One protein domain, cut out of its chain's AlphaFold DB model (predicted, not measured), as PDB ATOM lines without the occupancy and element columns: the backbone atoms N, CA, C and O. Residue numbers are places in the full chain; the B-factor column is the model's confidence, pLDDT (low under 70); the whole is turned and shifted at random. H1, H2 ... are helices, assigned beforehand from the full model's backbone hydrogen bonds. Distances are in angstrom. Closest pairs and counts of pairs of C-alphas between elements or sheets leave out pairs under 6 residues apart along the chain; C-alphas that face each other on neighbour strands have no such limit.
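What this domain is: This is residues 120 to 170 of the 206 residues of an uncharacterized protein of Rhizobium fredii (UniProt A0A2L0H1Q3). One helix, H2, runs like a beam along the longer axis of an open, loosely formed model, with a loop-rich arm at each of its ends: one arm holds the very short H1, the other a wide bend of loop that leads to the very short H3. No helix packs on another; H1 and the bend at residues 157 to 162 lie off the same side of H2's line, and residues 134 to 140, of which 135 to 140 belong to H2, stand free. The printed part has 51 residues with three named helices, in the order H1, H2, H3, and no named strand. The class is all helix, though under half of the residues, 24 of 51, are in named elements. The whole is only just loose, close to extended, with a radius of gyration of the C-alphas of 14.4 A; the spans of 42 by 21 by 14 A make it only just a rod.

How they stand to each other: The longest helix is H2, residues 135 to 149, with its centre at (-26.353, 25.939, 31.415). Its N-to-C direction has its largest component, 0.89, along y. H2 touches no helix. H1, residues 122 to 126, has its centre at (-13.740, 18.946, 23.857), at a larger x than the centre of H2. H1 and H2 are apart, with no C-alpha of the one within 8 A of the other, and a short link of 8 residues joins them. At the other end of H2, a long link of 15 residues leads to H3, residues 165 to 168. H3 has its centre at (-26.799, 49.795, 32.011), at a larger y than the centres of H1 and H2. The N-to-C direction of H3 has its largest component, -0.93, along x. H2 and H3 are apart, and so are H1 and H3. In H1 and H2 every O i to N i+4 pair is within hydrogen-bond range; H3, with 4 residues, is too short for such a pair, and its one O i to N i+3 pair is within range.

Where its parts are: H2 runs from Ala 135 to Glu 149, 15 residues and 20.8 A from first to last C-alpha. Its C-alpha 135 is at (-25.721, 15.690, 34.112) and its C-alpha 149 at (-28.045, 34.147, 24.885). H1 runs from Pro 122, whose C-alpha is at (-12.566, 16.793, 21.452), to Ala 126, 5 residues and 6.2 A. H3 runs from Leu 165 to Arg 168, 4 residues and 5.1 A, and its last C-alpha, 168, is at (-29.208, 47.774, 31.826). Between H2 and H3, residues 150 to 164 hold no named element; C-alpha 160 in that stretch is at (-18.712, 44.200, 22.372).

The domain as a whole: The two C-alphas farthest apart are those of Val 120 and Leu 170, the first and last printed residues, at 42.9 A. The printed part runs from 120 to 170 without a cut and is one domain in a full chain of 206 residues. The link from H2 to H3 is long, and the C-alphas of its residues 150 to 164 lie 10 to 18 A from the mean of the C-alphas. The mean pLDDT of the printed part is 80.2, and that of H2 is 88, of H3 78 and of H1 76. The model's confidence is low, under 70, at 8 residues: 126 to 130, 152, 154 and 170.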
ATOM      1  N   VAL A 120     -14.159  10.382  24.964       84.69
ATOM      2  CA  VAL A 120     -14.529  11.771  25.252       84.69
ATOM      3  C   VAL A 120     -14.213  12.593  24.018       84.69
ATOM      4  O   VAL A 120     -13.044  12.691  23.637       84.69
ATOM      5  N   SER A 121     -15.245  13.197  23.427       85.19
ATOM      6  CA  SER A 121     -15.087  13.979  22.204       85.19
ATOM      7  C   SER A 121     -14.149  15.176  22.419       85.19
ATOM      8  O   SER A 121     -14.135  15.772  23.506       85.19
ATOM      9  N   PRO A 122     -13.397  15.592  21.386       84.25
ATOM     10  CA  PRO A 122     -12.566  16.793  21.452       84.25
ATOM     11  C   PRO A 122     -13.365  18.048  21.828       84.25
ATOM     12  O   PRO A 122     -12.875  18.896  22.568       84.25
ATOM     13  N   LEU A 123     -14.632  18.125  21.407       82.56
ATOM     14  CA  LEU A 123     -15.548  19.213  21.765       82.56
ATOM     15  C   LEU A 123     -15.806  19.300  23.274       82.56
ATOM     16  O   LEU A 123     -15.896  20.393  23.828       82.56
ATOM     17  N   ALA A 124     -15.899  18.154  23.952       76.94
ATOM     18  CA  ALA A 124     -16.045  18.119  25.402       76.94
ATOM     19  C   ALA A 124     -14.736  18.492  26.116       76.94
ATOM     20  O   ALA A 124     -14.782  19.122  27.170       76.94
ATOM     21  N   LYS A 125     -13.574  18.151  25.535       71.12
ATOM     22  CA  LYS A 125     -12.246  18.523  26.060       71.12
ATOM     23  C   LYS A 125     -11.904  20.001  25.863       71.12
ATOM     24  O   LYS A 125     -11.152  20.546  26.662       71.12
ATOM     25  N   ALA A 126     -12.453  20.646  24.832       65.94
ATOM     26  CA  ALA A 126     -12.296  22.083  24.605       65.94
ATOM     27  C   ALA A 126     -12.928  22.923  25.733       65.94
ATOM     28  O   ALA A 126     -12.506  24.048  25.991       65.94
ATOM     29  N   SER A 127     -13.914  22.368  26.446       66.69
ATOM     30  CA  SER A 127     -14.338  22.909  27.734       66.69
ATOM     31  C   SER A 127     -13.260  22.595  28.775       66.69
ATOM     32  O   SER A 127     -12.876  21.438  28.921       66.69
ATOM     33  N   ALA A 128     -12.793  23.619  29.494       60.31
ATOM     34  CA  ALA A 128     -11.568  23.679  30.314       60.31
ATOM     35  C   ALA A 128     -11.263  22.505  31.276       60.31
ATOM     36  O   ALA A 128     -10.183  22.454  31.853       60.31
ATOM     37  N   ASN A 129     -12.187  21.569  31.474       65.62
ATOM     38  CA  ASN A 129     -12.089  20.517  32.473       65.62
ATOM     39  C   ASN A 129     -11.623  19.156  31.936       65.62
ATOM     40  O   ASN A 129     -11.394  18.270  32.754       65.62
ATOM     41  N   GLY A 130     -11.507  18.938  30.613       67.94
ATOM     42  CA  GLY A 130     -10.974  17.684  30.031       67.94
ATOM     43  C   GLY A 130     -11.695  16.388  30.459       67.94
ATOM     44  O   GLY A 130     -11.234  15.284  30.173       67.94
ATOM     45  N   ARG A 131     -12.828  16.524  31.155       75.56
ATOM     46  CA  ARG A 131     -13.577  15.503  31.893       75.56
ATOM     47  C   ARG A 131     -15.007  15.464  31.369       75.56
ATOM     48  O   ARG A 131     -15.585  16.496  31.034       75.56
ATOM     49  N   ARG A 132     -15.621  14.278  31.395       72.94
ATOM     50  CA  ARG A 132     -17.073  14.131  31.208       72.94
ATOM     51  C   ARG A 132     -17.805  14.882  32.323       72.94
ATOM     52  O   ARG A 132     -17.717  14.503  33.492       72.94
ATOM     53  N   LEU A 133     -18.512  15.948  31.962       76.06
ATOM     54  CA  LEU A 133     -19.366  16.683  32.892       76.06
ATOM     55  C   LEU A 133     -20.519  15.786  33.354       76.06
ATOM     56  O   LEU A 133     -21.116  15.070  32.546       76.06
ATOM     57  N   SER A 134     -20.852  15.843  34.640       86.12
ATOM     58  CA  SER A 134     -22.054  15.203  35.181       86.12
ATOM     59  C   SER A 134     -23.320  15.852  34.610       86.12
ATOM     60  O   SER A 134     -23.300  17.014  34.206       86.12
ATOM     61  N   ALA A 135     -24.454  15.146  34.620       87.31
ATOM     62  CA  ALA A 135     -25.721  15.690  34.112       87.31
ATOM     63  C   ALA A 135     -26.119  17.019  34.789       87.31
ATOM     64  O   ALA A 135     -26.635  17.925  34.137       87.31
ATOM     65  N   LYS A 136     -25.817  17.171  36.088       91.31
ATOM     66  CA  LYS A 136     -26.065  18.408  36.843       91.31
ATOM     67  C   LYS A 136     -25.182  19.562  36.361       91.31
ATOM     68  O   LYS A 136     -25.679  20.671  36.187       91.31
ATOM     69  N   GLU A 137     -23.896  19.303  36.127       87.81
ATOM     70  CA  GLU A 137     -22.954  20.294  35.586       87.81
ATOM     71  C   GLU A 137     -23.334  20.694  34.153       87.81
ATOM     72  O   GLU A 137     -23.349  21.880  33.837       87.81
ATOM     73  N   GLN A 138     -23.726  19.732  33.309       85.50
ATOM     74  CA  GLN A 138     -24.221  20.007  31.954       85.50
ATOM     75  C   GLN A 138     -25.474  20.885  31.981       85.50
ATOM     76  O   GLN A 138     -25.572  21.859  31.239       85.50
ATOM     77  N   GLN A 139     -26.423  20.577  32.870       90.00
ATOM     78  CA  GLN A 139     -27.640  21.366  33.013       90.00
ATOM     79  C   GLN A 139     -27.347  22.783  33.523       90.00
ATOM     80  O   GLN A 139     -27.984  23.733  33.069       90.00
ATOM     81  N   ALA A 140     -26.397  22.940  34.447       91.06
ATOM     82  CA  ALA A 140     -25.961  24.250  34.920       91.06
ATOM     83  C   ALA A 140     -25.318  25.063  33.786       91.06
ATOM     84  O   ALA A 140     -25.772  26.173  33.515       91.06
ATOM     85  N   ALA A 141     -24.367  24.476  33.055       88.00
ATOM     86  CA  ALA A 141     -23.713  25.115  31.914       88.00
ATOM     87  C   ALA A 141     -24.715  25.509  30.816       88.00
ATOM     88  O   ALA A 141     -24.652  26.614  30.284       88.00
ATOM     89  N   TYR A 142     -25.696  24.651  30.517       89.81
ATOM     90  CA  TYR A 142     -26.771  24.968  29.575       89.81
ATOM     91  C   TYR A 142     -27.630  26.150  30.049       89.81
ATOM     92  O   TYR A 142     -27.931  27.054  29.270       89.81
ATOM     93  N   ARG A 143     -28.012  26.178  31.334       91.75
ATOM     94  CA  ARG A 143     -28.774  27.298  31.911       91.75
ATOM     95  C   ARG A 143     -27.977  28.597  31.861       91.75
ATOM     96  O   ARG A 143     -28.553  29.639  31.565       91.75
ATOM     97  N   GLU A 144     -26.680  28.548  32.135       88.44
ATOM     98  CA  GLU A 144     -25.789  29.704  32.020       88.44
ATOM     99  C   GLU A 144     -25.672  30.186  30.572       88.44
ATOM    100  O   GLU A 144     -25.848  31.375  30.317       88.44
ATOM    101  N   ALA A 145     -25.474  29.276  29.615       87.88
ATOM    102  CA  ALA A 145     -25.434  29.607  28.193       87.88
ATOM    103  C   ALA A 145     -26.746  30.252  27.719       87.88
ATOM    104  O   ALA A 145     -26.710  31.286  27.057       87.88
ATOM    105  N   ARG A 146     -27.904  29.720  28.132       89.38
ATOM    106  CA  ARG A 146     -29.213  30.324  27.832       89.38
ATOM    107  C   ARG A 146     -29.388  31.699  28.464       89.38
ATOM    108  O   ARG A 146     -29.941  32.581  27.821       89.38
ATOM    109  N   LYS A 147     -28.915  31.918  29.696       85.06
ATOM    110  CA  LYS A 147     -28.927  33.258  30.311       85.06
ATOM    111  C   LYS A 147     -28.085  34.252  29.509       85.06
ATOM    112  O   LYS A 147     -28.504  35.391  29.346       85.06
ATOM    113  N   ILE A 148     -26.932  33.818  28.999       84.50
ATOM    114  CA  ILE A 148     -26.060  34.644  28.156       84.50
ATOM    115  C   ILE A 148     -26.735  34.954  26.815       84.50
ATOM    116  O   ILE A 148     -26.769  36.108  26.412       84.50
ATOM    117  N   GLU A 149     -27.316  33.958  26.149       83.75
ATOM    118  CA  GLU A 149     -28.045  34.147  24.885       83.75
ATOM    119  C   GLU A 149     -29.223  35.120  25.044       83.75
ATOM    120  O   GLU A 149     -29.418  36.013  24.228       83.75
ATOM    121  N   MET A 150     -29.969  34.995  26.144       82.19
ATOM    122  CA  MET A 150     -31.093  35.873  26.479       82.19
ATOM    123  C   MET A 150     -30.658  37.273  26.949       82.19
ATOM    124  O   MET A 150     -31.515  38.084  27.292       82.19
ATOM    125  N   GLY A 151     -29.353  37.561  27.040       73.81
ATOM    126  CA  GLY A 151     -28.845  38.836  27.561       73.81
ATOM    127  C   GLY A 151     -29.113  39.055  29.057       73.81
ATOM    128  O   GLY A 151     -28.907  40.153  29.569       73.81
ATOM    129  N   ALA A 152     -29.577  38.024  29.768       69.06
ATOM    130  CA  ALA A 152     -30.033  38.073  31.155       69.06
ATOM    131  C   ALA A 152     -28.858  37.926  32.138       69.06
ATOM    132  O   ALA A 152     -28.811  37.004  32.956       69.06
ATOM    133  N   TYR A 153     -27.880  38.823  32.022       73.75
ATOM    134  CA  TYR A 153     -26.750  38.943  32.939       73.75
ATOM    135  C   TYR A 153     -26.552  40.402  33.352       73.75
ATOM    136  O   TYR A 153     -26.458  41.298  32.513       73.75
ATOM    137  N   SER A 154     -26.471  40.618  34.662       68.31
ATOM    138  CA  SER A 154     -26.384  41.930  35.316       68.31
ATOM    139  C   SER A 154     -24.959  42.361  35.651       68.31
ATOM    140  O   SER A 154     -24.710  43.541  35.865       68.31
ATOM    141  N   ASP A 155     -24.015  41.421  35.697       75.69
ATOM    142  CA  ASP A 155     -22.787  41.646  36.470       75.69
ATOM    143  C   ASP A 155     -21.658  42.281  35.650       75.69
ATOM    144  O   ASP A 155     -20.815  42.996  36.184       75.69
ATOM    145  N   LYS A 156     -21.591  41.989  34.343       79.12
ATOM    146  CA  LYS A 156     -20.528  42.491  33.457       79.12
ATOM    147  C   LYS A 156     -20.913  42.483  31.984       79.12
ATOM    148  O   LYS A 156     -21.690  41.642  31.535       79.12
ATOM    149  N   ARG A 157     -20.285  43.373  31.214       83.88
ATOM    150  CA  ARG A 157     -20.328  43.356  29.747       83.88
ATOM    151  C   ARG A 157     -19.551  42.144  29.230       83.88
ATOM    152  O   ARG A 157     -18.372  42.001  29.547       83.88
ATOM    153  N   ARG A 158     -20.209  41.259  28.474       83.19
ATOM    154  CA  ARG A 158     -19.596  40.018  27.964       83.19
ATOM    155  C   ARG A 158     -19.187  40.145  26.504       83.19
ATOM    156  O   ARG A 158     -18.126  39.651  26.140       83.19
ATOM    157  N   PHE A 159     -19.991  40.832  25.698       84.12
ATOM    158  CA  PHE A 159     -19.728  41.054  24.281       84.12
ATOM    159  C   PHE A 159     -19.537  42.535  23.965       84.12
ATOM    160  O   PHE A 159     -19.994  43.415  24.693       84.12
ATOM    161  N   LEU A 160     -18.876  42.824  22.842       84.88
ATOM    162  CA  LEU A 160     -18.712  44.200  22.372       84.88
ATOM    163  C   LEU A 160     -20.046  44.807  21.884       84.88
ATOM    164  O   LEU A 160     -20.247  46.015  21.969       84.88
ATOM    165  N   SER A 161     -20.979  43.977  21.430       85.62
ATOM    166  CA  SER A 161     -22.327  44.383  21.016       85.62
ATOM    167  C   SER A 161     -23.274  44.687  22.182       85.62
ATOM    168  O   SER A 161     -24.356  45.224  21.963       85.62
ATOM    169  N   ASP A 162     -22.892  44.360  23.417       81.50
ATOM    170  CA  ASP A 162     -23.723  44.613  24.590       81.50
ATOM    171  C   ASP A 162     -23.703  46.095  24.993       81.50
ATOM    172  O   ASP A 162     -22.605  46.667  25.101       81.50
ATOM    173  N   PRO A 163     -24.867  46.706  25.306       81.88
ATOM    174  CA  PRO A 163     -24.910  48.040  25.885       81.88
ATOM    175  C   PRO A 163     -24.175  48.098  27.238       81.88
ATOM    176  O   PRO A 163     -24.112  47.093  27.958       81.88
ATOM    177  N   PRO A 164     -23.629  49.273  27.608       84.25
ATOM    178  CA  PRO A 164     -23.029  49.500  28.920       84.25
ATOM    179  C   PRO A 164     -23.970  49.136  30.076       84.25
ATOM    180  O   PRO A 164     -25.190  49.278  29.967       84.25
ATOM    181  N   LEU A 165     -23.394  48.717  31.210       79.00
ATOM    182  CA  LEU A 165     -24.151  48.294  32.401       79.00
ATOM    183  C   LEU A 165     -25.099  49.383  32.921       79.00
ATOM    184  O   LEU A 165     -26.200  49.073  33.365       79.00
ATOM    185  N   GLU A 166     -24.716  50.656  32.794       81.38
ATOM    186  CA  GLU A 166     -25.536  51.793  33.230       81.38
ATOM    187  C   GLU A 166     -26.891  51.903  32.526       81.38
ATOM    188  O   GLU A 166     -27.807  52.494  33.091       81.38
ATOM    189  N   TYR A 167     -27.033  51.339  31.323       78.56
ATOM    190  CA  TYR A 167     -28.302  51.319  30.589       78.56
ATOM    191  C   TYR A 167     -29.133  50.062  30.864       78.56
ATOM    192  O   TYR A 167     -30.314  50.029  30.536       78.56
ATOM    193  N   ARG A 168     -28.524  49.019  31.441       74.88
ATOM    194  CA  ARG A 168     -29.208  47.774  31.826       74.88
ATOM    195  C   ARG A 168     -29.678  47.772  33.273       74.88
ATOM    196  O   ARG A 168     -30.539  46.960  33.604       74.88
ATOM    197  N   ARG A 169     -29.103  48.624  34.130       74.25
ATOM    198  CA  ARG A 169     -29.541  48.734  35.523       74.25
ATOM    199  C   ARG A 169     -31.016  49.116  35.557       74.25
ATOM    200  O   ARG A 169     -31.452  50.052  34.883       74.25
ATOM    201  N   LEU A 170     -31.773  48.357  36.330       69.75
ATOM    202  CA  LEU A 170     -33.134  48.719  36.667       69.75
ATOM    203  C   LEU A 170     -33.066  49.979  37.554       69.75
ATOM    204  O   LEU A 170     -32.082  50.173  38.270       69.75
TER     205      LEU A 170